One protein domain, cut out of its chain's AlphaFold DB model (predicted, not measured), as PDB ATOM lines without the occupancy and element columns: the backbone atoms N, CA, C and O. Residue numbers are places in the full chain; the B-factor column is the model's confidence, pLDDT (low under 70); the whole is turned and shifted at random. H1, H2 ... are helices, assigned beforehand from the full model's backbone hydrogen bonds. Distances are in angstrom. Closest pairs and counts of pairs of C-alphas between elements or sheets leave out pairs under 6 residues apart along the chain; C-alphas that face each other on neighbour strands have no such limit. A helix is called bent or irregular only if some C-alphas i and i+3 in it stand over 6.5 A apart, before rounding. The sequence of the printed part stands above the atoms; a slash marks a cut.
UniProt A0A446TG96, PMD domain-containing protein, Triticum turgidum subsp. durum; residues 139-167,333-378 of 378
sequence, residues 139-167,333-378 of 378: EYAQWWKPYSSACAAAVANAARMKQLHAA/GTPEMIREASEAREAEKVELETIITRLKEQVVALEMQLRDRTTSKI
ATOM      1  N   GLU A 139      16.089  66.439  65.920       78.44
ATOM      2  CA  GLU A 139      14.911  65.657  65.570       78.44
ATOM      3  C   GLU A 139      14.835  65.415  64.062       78.44
ATOM      4  O   GLU A 139      14.591  64.286  63.634       78.44
ATOM      5  N   TYR A 140      15.096  66.443  63.246       78.62
ATOM      6  CA  TYR A 140      15.142  66.299  61.794       78.62
ATOM      7  C   TYR A 140      16.241  65.332  61.354       78.62
ATOM      8  O   TYR A 140      15.991  64.454  60.528       78.62
ATOM      9  N   ALA A 141      17.440  65.450  61.925       78.25
ATOM     10  CA  ALA A 141      18.545  64.557  61.598       78.25
ATOM     11  C   ALA A 141      18.227  63.091  61.930       78.25
ATOM     12  O   ALA A 141      18.462  62.188  61.123       78.25
ATOM     13  N   GLN A 142      17.621  62.849  63.095       81.38
ATOM     14  CA  GLN A 142      17.171  61.518  63.501       81.38
ATOM     15  C   GLN A 142      16.057  60.984  62.594       81.38
ATOM     16  O   GLN A 142      16.113  59.826  62.181       81.38
ATOM     17  N   TRP A 143      15.078  61.826  62.254       81.62
ATOM     18  CA  TRP A 143      13.981  61.488  61.345       81.62
ATOM     19  C   TRP A 143      14.479  61.135  59.936       81.62
ATOM     20  O   TRP A 143      13.968  60.206  59.315       81.62
ATOM     21  N   TRP A 144      15.508  61.828  59.445       78.44
ATOM     22  CA  TRP A 144      16.080  61.609  58.114       78.44
ATOM     23  C   TRP A 144      16.976  60.367  58.016       78.44
ATOM     24  O   TRP A 144      17.116  59.772  56.946       78.44
ATOM     25  N   LYS A 145      17.594  59.948  59.123       82.00
ATOM     26  CA  LYS A 145      18.618  58.891  59.142       82.00
ATOM     27  C   LYS A 145      18.205  57.572  58.459       82.00
ATOM     28  O   LYS A 145      19.026  57.038  57.702       82.00
ATOM     29  N   PRO A 146      16.987  57.024  58.658       83.00
ATOM     30  CA  PRO A 146      16.561  55.812  57.957       83.00
ATOM     31  C   PRO A 146      16.501  56.002  56.438       83.00
ATOM     32  O   PRO A 146      16.918  55.115  55.697       83.00
ATOM     33  N   TYR A 147      16.041  57.169  55.977       76.56
ATOM     34  CA  TYR A 147      15.974  57.500  54.556       76.56
ATOM     35  C   TYR A 147      17.375  57.588  53.934       76.56
ATOM     36  O   TYR A 147      17.631  56.929  52.932       76.56
ATOM     37  N   SER A 148      18.308  58.321  54.556       74.56
ATOM     38  CA  SER A 148      19.707  58.394  54.086       74.56
ATOM     39  C   SER A 148      20.351  57.002  54.009       74.56
ATOM     40  O   SER A 148      20.979  56.653  53.008       74.56
ATOM     41  N   SER A 149      20.100  56.148  55.006       77.12
ATOM     42  CA  SER A 149      20.598  54.764  55.008       77.12
ATOM     43  C   SER A 149      20.031  53.938  53.844       77.12
ATOM     44  O   SER A 149      20.767  53.194  53.195       77.12
ATOM     45  N   ALA A 150      18.734  54.082  53.549       73.88
ATOM     46  CA  ALA A 150      18.091  53.421  52.415       73.88
ATOM     47  C   ALA A 150      18.638  53.926  51.069       73.88
ATOM     48  O   ALA A 150      18.918  53.119  50.183       73.88
ATOM     49  N   CYS A 151      18.870  55.235  50.938       66.62
ATOM     50  CA  CYS A 151      19.525  55.830  49.773       66.62
ATOM     51  C   CYS A 151      20.919  55.236  49.541       66.62
ATOM     52  O   CYS A 151      21.212  54.781  48.437       66.62
ATOM     53  N   ALA A 152      21.751  55.162  50.582       75.25
ATOM     54  CA  ALA A 152      23.079  54.560  50.483       75.25
ATOM     55  C   ALA A 152      23.019  53.087  50.030       75.25
ATOM     56  O   ALA A 152      23.824  52.652  49.203       75.25
ATOM     57  N   ALA A 153      22.036  52.324  50.522       77.81
ATOM     58  CA  ALA A 153      21.821  50.941  50.100       77.81
ATOM     59  C   ALA A 153      21.403  50.836  48.622       77.81
ATOM     60  O   ALA A 153      21.945  49.998  47.898       77.81
ATOM     61  N   ALA A 154      20.494  51.698  48.155       73.75
ATOM     62  CA  ALA A 154      20.075  51.747  46.754       73.75
ATOM     63  C   ALA A 154      21.261  52.047  45.817       73.75
ATOM     64  O   ALA A 154      21.476  51.332  44.836       73.75
ATOM     65  N   VAL A 155      22.103  53.025  46.173       74.12
ATOM     66  CA  VAL A 155      23.330  53.351  45.421       74.12
ATOM     67  C   VAL A 155      24.269  52.144  45.333       74.12
ATOM     68  O   VAL A 155      24.754  51.803  44.250       74.12
ATOM     69  N   ALA A 156      24.499  51.454  46.453       80.56
ATOM     70  CA  ALA A 156      25.351  50.268  46.484       80.56
ATOM     71  C   ALA A 156      24.787  49.113  45.632       80.56
ATOM     72  O   ALA A 156      25.540  48.437  44.924       80.56
ATOM     73  N   ASN A 157      23.471  48.895  45.663       77.31
ATOM     74  CA  ASN A 157      22.806  47.857  44.873       77.31
ATOM     75  C   ASN A 157      22.912  48.127  43.368       77.31
ATOM     76  O   ASN A 157      23.313  47.232  42.615       77.31
ATOM     77  N   ALA A 158      22.663  49.363  42.930       75.56
ATOM     78  CA  ALA A 158      22.813  49.745  41.529       75.56
ATOM     79  C   ALA A 158      24.257  49.554  41.029       75.56
ATOM     80  O   ALA A 158      24.481  49.057  39.921       75.56
ATOM     81  N   ALA A 159      25.260  49.876  41.856       78.94
ATOM     82  CA  ALA A 159      26.662  49.636  41.520       78.94
ATOM     83  C   ALA A 159      26.966  48.138  41.317       78.94
ATOM     84  O   ALA A 159      27.657  47.766  40.365       78.94
ATOM     85  N   ARG A 160      26.408  47.258  42.163       78.31
ATOM     86  CA  ARG A 160      26.548  45.797  42.021       78.31
ATOM     87  C   ARG A 160      25.864  45.266  40.761       78.31
ATOM     88  O   ARG A 160      26.435  44.418  40.078       78.31
ATOM     89  N   MET A 161      24.678  45.771  40.424       72.50
ATOM     90  CA  MET A 161      23.962  45.393  39.199       72.50
ATOM     91  C   MET A 161      24.749  45.756  37.936       72.50
ATOM     92  O   MET A 161      24.898  44.916  37.048       72.50
ATOM     93  N   LYS A 162      25.349  46.954  37.889       69.31
ATOM     94  CA  LYS A 162      26.248  47.358  36.792       69.31
ATOM     95  C   LYS A 162      27.437  46.405  36.635       69.31
ATOM     96  O   LYS A 162      27.777  46.036  35.513       69.31
ATOM     97  N   GLN A 163      28.050  45.976  37.743       67.44
ATOM     98  CA  GLN A 163      29.159  45.012  37.712       67.44
ATOM     99  C   GLN A 163      28.722  43.635  37.203       67.44
ATOM    100  O   GLN A 163      29.434  43.033  36.402       67.44
ATOM    101  N   LEU A 164      27.553  43.145  37.623       63.22
ATOM    102  CA  LEU A 164      27.002  41.881  37.130       63.22
ATOM    103  C   LEU A 164      26.715  41.948  35.627       63.22
ATOM    104  O   LEU A 164      27.097  41.037  34.903       63.22
ATOM    105  N   HIS A 165      26.123  43.037  35.142       56.72
ATOM    106  CA  HIS A 165      25.868  43.230  33.716       56.72
ATOM    107  C   HIS A 165      27.172  43.305  32.900       56.72
ATOM    108  O   HIS A 165      27.305  42.626  31.887       56.72
ATOM    109  N   ALA A 166      28.187  44.035  33.379       58.06
ATOM    110  CA  ALA A 166      29.507  44.076  32.743       58.06
ATOM    111  C   ALA A 166      30.208  42.701  32.736       58.06
ATOM    112  O   ALA A 166      30.866  42.344  31.760       58.06
ATOM    113  N   ALA A 167      30.047  41.908  33.799       54.75
ATOM    114  CA  ALA A 167      30.591  40.554  33.886       54.75
ATOM    115  C   ALA A 167      29.833  39.540  33.009       54.75
ATOM    116  O   ALA A 167      30.444  38.591  32.521       54.75
ATOM    117  N   GLY A 333      22.913  70.346  57.639       46.50
ATOM    118  CA  GLY A 333      22.233  69.708  56.506       46.50
ATOM    119  C   GLY A 333      23.016  70.032  55.240       46.50
ATOM    120  O   GLY A 333      22.725  70.988  54.517       46.50
ATOM    121  N   THR A 334      24.132  69.353  55.087       56.00
ATOM    122  CA  THR A 334      25.245  69.748  54.244       56.00
ATOM    123  C   THR A 334      24.975  69.205  52.816       56.00
ATOM    124  O   THR A 334      24.139  68.306  52.664       56.00
ATOM    125  N   PRO A 335      25.500  69.825  51.736       59.03
ATOM    126  CA  PRO A 335      25.309  69.423  50.326       59.03
ATOM    127  C   PRO A 335      25.320  67.912  50.034       59.03
ATOM    128  O   PRO A 335      24.711  67.452  49.072       59.03
ATOM    129  N   GLU A 336      25.950  67.132  50.900       62.59
ATOM    130  CA  GLU A 336      25.952  65.678  50.955       62.59
ATOM    131  C   GLU A 336      24.544  65.087  51.000       62.59
ATOM    132  O   GLU A 336      24.313  64.109  50.311       62.59
ATOM    133  N   MET A 337      23.576  65.677  51.709       65.06
ATOM    134  CA  MET A 337      22.193  65.173  51.706       65.06
ATOM    135  C   MET A 337      21.538  65.292  50.325       65.06
ATOM    136  O   MET A 337      20.813  64.394  49.896       65.06
ATOM    137  N   ILE A 338      21.776  66.412  49.632       65.50
ATOM    138  CA  ILE A 338      21.273  66.624  48.267       65.50
ATOM    139  C   ILE A 338      21.964  65.638  47.333       65.50
ATOM    140  O   ILE A 338      21.284  64.964  46.563       65.50
ATOM    141  N   ARG A 339      23.288  65.509  47.469       68.88
ATOM    142  CA  ARG A 339      24.112  64.582  46.697       68.88
ATOM    143  C   ARG A 339      23.679  63.126  46.896       68.88
ATOM    144  O   ARG A 339      23.436  62.439  45.915       68.88
ATOM    145  N   GLU A 340      23.505  62.671  48.134       67.06
ATOM    146  CA  GLU A 340      23.041  61.318  48.472       67.06
ATOM    147  C   GLU A 340      21.663  61.042  47.871       67.06
ATOM    148  O   GLU A 340      21.439  59.995  47.267       67.06
ATOM    149  N   ALA A 341      20.734  61.995  47.990       66.06
ATOM    150  CA  ALA A 341      19.403  61.847  47.421       66.06
ATOM    151  C   ALA A 341      19.424  61.848  45.881       66.06
ATOM    152  O   ALA A 341      18.664  61.096  45.269       66.06
ATOM    153  N   SER A 342      20.265  62.673  45.242       66.94
ATOM    154  CA  SER A 342      20.420  62.676  43.782       66.94
ATOM    155  C   SER A 342      21.085  61.398  43.277       66.94
ATOM    156  O   SER A 342      20.603  60.809  42.315       66.94
ATOM    157  N   GLU A 343      22.134  60.930  43.954       76.69
ATOM    158  CA  GLU A 343      22.835  59.689  43.620       76.69
ATOM    159  C   GLU A 343      21.913  58.480  43.774       76.69
ATOM    160  O   GLU A 343      21.893  57.623  42.895       76.69
ATOM    161  N   ALA A 344      21.106  58.423  44.837       69.12
ATOM    162  CA  ALA A 344      20.142  57.344  45.043       69.12
ATOM    163  C   ALA A 344      19.055  57.305  43.964       69.12
ATOM    164  O   ALA A 344      18.729  56.230  43.470       69.12
ATOM    165  N   ARG A 345      18.535  58.467  43.552       76.38
ATOM    166  CA  ARG A 345      17.569  58.543  42.446       76.38
ATOM    167  C   ARG A 345      18.185  58.127  41.113       76.38
ATOM    168  O   ARG A 345      17.554  57.401  40.352       76.38
ATOM    169  N   GLU A 346      19.415  58.551  40.825       75.81
ATOM    170  CA  GLU A 346      20.100  58.128  39.597       75.81
ATOM    171  C   GLU A 346      20.442  56.629  39.639       75.81
ATOM    172  O   GLU A 346      20.345  55.938  38.629       75.81
ATOM    173  N   ALA A 347      20.783  56.096  40.812       74.88
ATOM    174  CA  ALA A 347      20.988  54.669  41.019       74.88
ATOM    175  C   ALA A 347      19.712  53.859  40.741       74.88
ATOM    176  O   ALA A 347      19.767  52.904  39.968       74.88
ATOM    177  N   GLU A 348      18.575  54.273  41.306       76.12
ATOM    178  CA  GLU A 348      17.265  53.657  41.065       76.12
ATOM    179  C   GLU A 348      16.883  53.720  39.583       76.12
ATOM    180  O   GLU A 348      16.473  52.718  38.996       76.12
ATOM    181  N   LYS A 349      17.096  54.872  38.938       77.44
ATOM    182  CA  LYS A 349      16.870  55.030  37.500       77.44
ATOM    183  C   LYS A 349      17.691  54.032  36.687       77.44
ATOM    184  O   LYS A 349      17.135  53.357  35.825       77.44
ATOM    185  N   VAL A 350      18.988  53.894  36.964       78.56
ATOM    186  CA  VAL A 350      19.831  52.953  36.215       78.56
ATOM    187  C   VAL A 350      19.460  51.494  36.504       78.56
ATOM    188  O   VAL A 350      19.517  50.650  35.608       78.56
ATOM    189  N   GLU A 351      19.054  51.171  37.731       78.00
ATOM    190  CA  GLU A 351      18.508  49.855  38.069       78.00
ATOM    191  C   GLU A 351      17.255  49.544  37.237       78.00
ATOM    192  O   GLU A 351      17.207  48.503  36.573       78.00
ATOM    193  N   LEU A 352      16.299  50.472  37.179       82.31
ATOM    194  CA  LEU A 352      15.095  50.334  36.361       82.31
ATOM    195  C   LEU A 352      15.423  50.220  34.867       82.31
ATOM    196  O   LEU A 352      14.889  49.342  34.191       82.31
ATOM    197  N   GLU A 353      16.339  51.034  34.343       82.50
ATOM    198  CA  GLU A 353      16.794  50.950  32.947       82.50
ATOM    199  C   GLU A 353      17.436  49.589  32.627       82.50
ATOM    200  O   GLU A 353      17.200  49.016  31.558       82.50
ATOM    201  N   THR A 354      18.203  49.033  33.568       80.81
ATOM    202  CA  THR A 354      18.821  47.706  33.432       80.81
ATOM    203  C   THR A 354      17.754  46.611  33.390       80.81
ATOM    204  O   THR A 354      17.796  45.732  32.528       80.81
ATOM    205  N   ILE A 355      16.761  46.679  34.283       81.38
ATOM    206  CA  ILE A 355      15.630  45.741  34.307       81.38
ATOM    207  C   ILE A 355      14.838  45.828  32.999       81.38
ATOM    208  O   ILE A 355      14.555  44.798  32.389       81.38
ATOM    209  N   ILE A 356      14.533  47.041  32.530       89.06
ATOM    210  CA  ILE A 356      13.829  47.271  31.262       89.06
ATOM    211  C   ILE A 356      14.606  46.657  30.093       89.06
ATOM    212  O   ILE A 356      14.011  45.995  29.246       89.06
ATOM    213  N   THR A 357      15.925  46.841  30.044       87.00
ATOM    214  CA  THR A 357      16.774  46.281  28.980       87.00
ATOM    215  C   THR A 357      16.747  44.755  28.997       87.00
ATOM    216  O   THR A 357      16.456  44.133  27.977       87.00
ATOM    217  N   ARG A 358      16.923  44.144  30.173       85.94
ATOM    218  CA  ARG A 358      16.839  42.689  30.350       85.94
ATOM    219  C   ARG A 358      15.467  42.129  29.950       85.94
ATOM    220  O   ARG A 358      15.389  41.038  29.384       85.94
ATOM    221  N   LEU A 359      14.380  42.826  30.281       90.69
ATOM    222  CA  LEU A 359      13.031  42.413  29.891       90.69
ATOM    223  C   LEU A 359      12.841  42.507  28.375       90.69
ATOM    224  O   LEU A 359      12.302  41.579  27.782       90.69
ATOM    225  N   LYS A 360      13.349  43.565  27.733       88.00
ATOM    226  CA  LYS A 360      13.332  43.696  26.267       88.00
ATOM    227  C   LYS A 360      14.069  42.545  25.580       88.00
ATOM    228  O   LYS A 360      13.545  41.987  24.623       88.00
ATOM    229  N   GLU A 361      15.240  42.150  26.079       88.75
ATOM    230  CA  GLU A 361      15.984  40.999  25.544       88.75
ATOM    231  C   GLU A 361      15.208  39.686  25.685       88.75
ATOM    232  O   GLU A 361      15.156  38.892  24.746       88.75
ATOM    233  N   GLN A 362      14.564  39.465  26.836       88.31
ATOM    234  CA  GLN A 362      13.727  38.282  27.052       88.31
ATOM    235  C   GLN A 362      12.524  38.250  26.110       88.31
ATOM    236  O   GLN A 362      12.219  37.190  25.569       88.31
ATOM    237  N   VAL A 363      11.878  39.394  25.873       91.06
ATOM    238  CA  VAL A 363      10.773  39.503  24.911       91.06
ATOM    239  C   VAL A 363      11.253  39.134  23.506       91.06
ATOM    240  O   VAL A 363      10.660  38.261  22.882       91.06
ATOM    241  N   VAL A 364      12.381  39.686  23.044       92.38
ATOM    242  CA  VAL A 364      12.942  39.359  21.719       92.38
ATOM    243  C   VAL A 364      13.315  37.876  21.606       92.38
ATOM    244  O   VAL A 364      13.025  37.237  20.593       92.38
ATOM    245  N   ALA A 365      13.934  37.299  22.639       87.19
ATOM    246  CA  ALA A 365      14.301  35.885  22.649       87.19
ATOM    247  C   ALA A 365      13.068  34.968  22.586       87.19
ATOM    248  O   ALA A 365      13.063  33.988  21.838       87.19
ATOM    249  N   LEU A 366      12.008  35.300  23.330       89.19
ATOM    250  CA  LEU A 366      10.737  34.573  23.290       89.19
ATOM    251  C   LEU A 366      10.044  34.717  21.927       89.19
ATOM    252  O   LEU A 366       9.554  33.726  21.386       89.19
ATOM    253  N   GLU A 367      10.064  35.906  21.323       88.75
ATOM    254  CA  GLU A 367       9.542  36.137  19.969       88.75
ATOM    255  C   GLU A 367      10.298  35.333  18.897       88.75
ATOM    256  O   GLU A 367       9.692  34.837  17.943       88.75
ATOM    257  N   MET A 368      11.622  35.189  19.024       88.31
ATOM    258  CA  MET A 368      12.417  34.336  18.132       88.31
ATOM    259  C   MET A 368      12.043  32.858  18.289       88.31
ATOM    260  O   MET A 368      11.757  32.196  17.295       88.31
ATOM    261  N   GLN A 369      11.945  32.363  19.527       85.94
ATOM    262  CA  GLN A 369      11.534  30.978  19.793       85.94
ATOM    263  C   GLN A 369      10.123  30.671  19.275       85.94
ATOM    264  O   GLN A 369       9.858  29.562  18.805       85.94
ATOM    265  N   LEU A 370       9.208  31.642  19.347       84.81
ATOM    266  CA  LEU A 370       7.859  31.499  18.810       84.81
ATOM    267  C   LEU A 370       7.868  31.393  17.276       84.81
ATOM    268  O   LEU A 370       7.179  30.529  16.728       84.81
ATOM    269  N   ARG A 371       8.679  32.216  16.591       80.75
ATOM    270  CA  ARG A 371       8.861  32.163  15.127       80.75
ATOM    271  C   ARG A 371       9.446  30.831  14.656       80.75
ATOM    272  O   ARG A 371       8.900  30.223  13.739       80.75
ATOM    273  N   ASP A 372      10.478  30.326  15.321       79.44
ATOM    274  CA  ASP A 372      11.102  29.044  14.957       79.44
ATOM    275  C   ASP A 372      10.156  27.846  15.167       79.44
ATOM    276  O   ASP A 372      10.144  26.884  14.395       79.44
ATOM    277  N   ARG A 373       9.280  27.908  16.179       76.31
ATOM    278  CA  ARG A 373       8.233  26.892  16.397       76.31
ATOM    279  C   ARG A 373       7.122  26.921  15.350       76.31
ATOM    280  O   ARG A 373       6.457  25.903  15.165       76.31
ATOM    281  N   THR A 374       6.880  28.065  14.712       70.19
ATOM    282  CA  THR A 374       5.839  28.198  13.680       70.19
ATOM    283  C   THR A 374       6.347  27.765  12.311       70.19
ATOM    284  O   THR A 374       5.594  27.148  11.564       70.19
ATOM    285  N   THR A 375       7.624  28.001  12.006       66.69
ATOM    286  CA  THR A 375       8.257  27.536  10.764       66.69
ATOM    287  C   THR A 375       8.543  26.036  10.764       66.69
ATOM    288  O   THR A 375       8.493  25.422   9.709       66.69
ATOM    289  N   SER A 376       8.768  25.416  11.928       59.28
ATOM    290  CA  SER A 376       9.000  23.966  12.035       59.28
ATOM    291  C   SER A 376       7.721  23.104  11.985       59.28
ATOM    292  O   SER A 376       7.815  21.880  12.088       59.28
ATOM    293  N   LYS A 377       6.532  23.719  11.885       57.00
ATOM    294  CA  LYS A 377       5.221  23.039  11.788       57.00
ATOM    295  C   LYS A 377       4.607  23.080  10.375       57.00
ATOM    296  O   LYS A 377       3.477  22.623  10.208       57.00
ATOM    297  N   ILE A 378       5.335  23.624   9.399       46.75
ATOM    298  CA  ILE A 378       5.029  23.616   7.957       46.75
ATOM    299  C   ILE A 378       5.995  22.632   7.303       46.75
ATOM    300  O   ILE A 378       5.536  21.863   6.431       46.75
TER     301      ILE A 378
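What this domain is: This is residues 139 to 167 and 333 to 378 of the 378 residues of the protein "PMD domain-containing protein" of Triticum turgidum subsp. durum (UniProt A0A446TG96). Two long helices cross as a lopsided X, the middle of H1 over the first part of H2, while residues 359 to 378, mostly the last part of H2, stick out and make much of the length. The printed part has 75 residues, with two named helices, H1 then H2, and no named strand: all helix. It is extended, with a radius of gyration of the C-alphas of 20.0 A and spans of 72 by 24 by 15 A.

Where its parts are: H1, residues 139 to 167, begins at C-alpha 139 (14.911, 65.657, 65.570) and is 43.4 A long. It is irregular, C-alphas 143 and 146 being 7.1 A apart, with a kink of 32 degrees near residue 146. H2, residues 335 to 375, is 60.1 A long and ends at C-alpha 375 (8.257, 27.536, 10.764).

How they stand to each other: H1 touches H2 with residues 148 to 161 alone, and H2 touches H1 with residues 337 to 351 alone. The closest C-alphas are those of Cys 151 and Ala 344, 5.0 A apart. They run the same way at a tilt of 38 degrees, only just steep. Every O i to N i+4 pair is within hydrogen-bond range in H2, and 23 of 25 in H1.

The domain as a whole: The C-alphas of Glu 139 and Ile 378, the two farthest apart, are 72.0 A apart. Residues 168 to 332 are not printed, and C-alphas 167 and 333 are 37.8 A apart across this cut. The mean pLDDT of the printed part is 75.2, and residues 162 to 167, 333 to 342 and 375 to 378 are among those under 70.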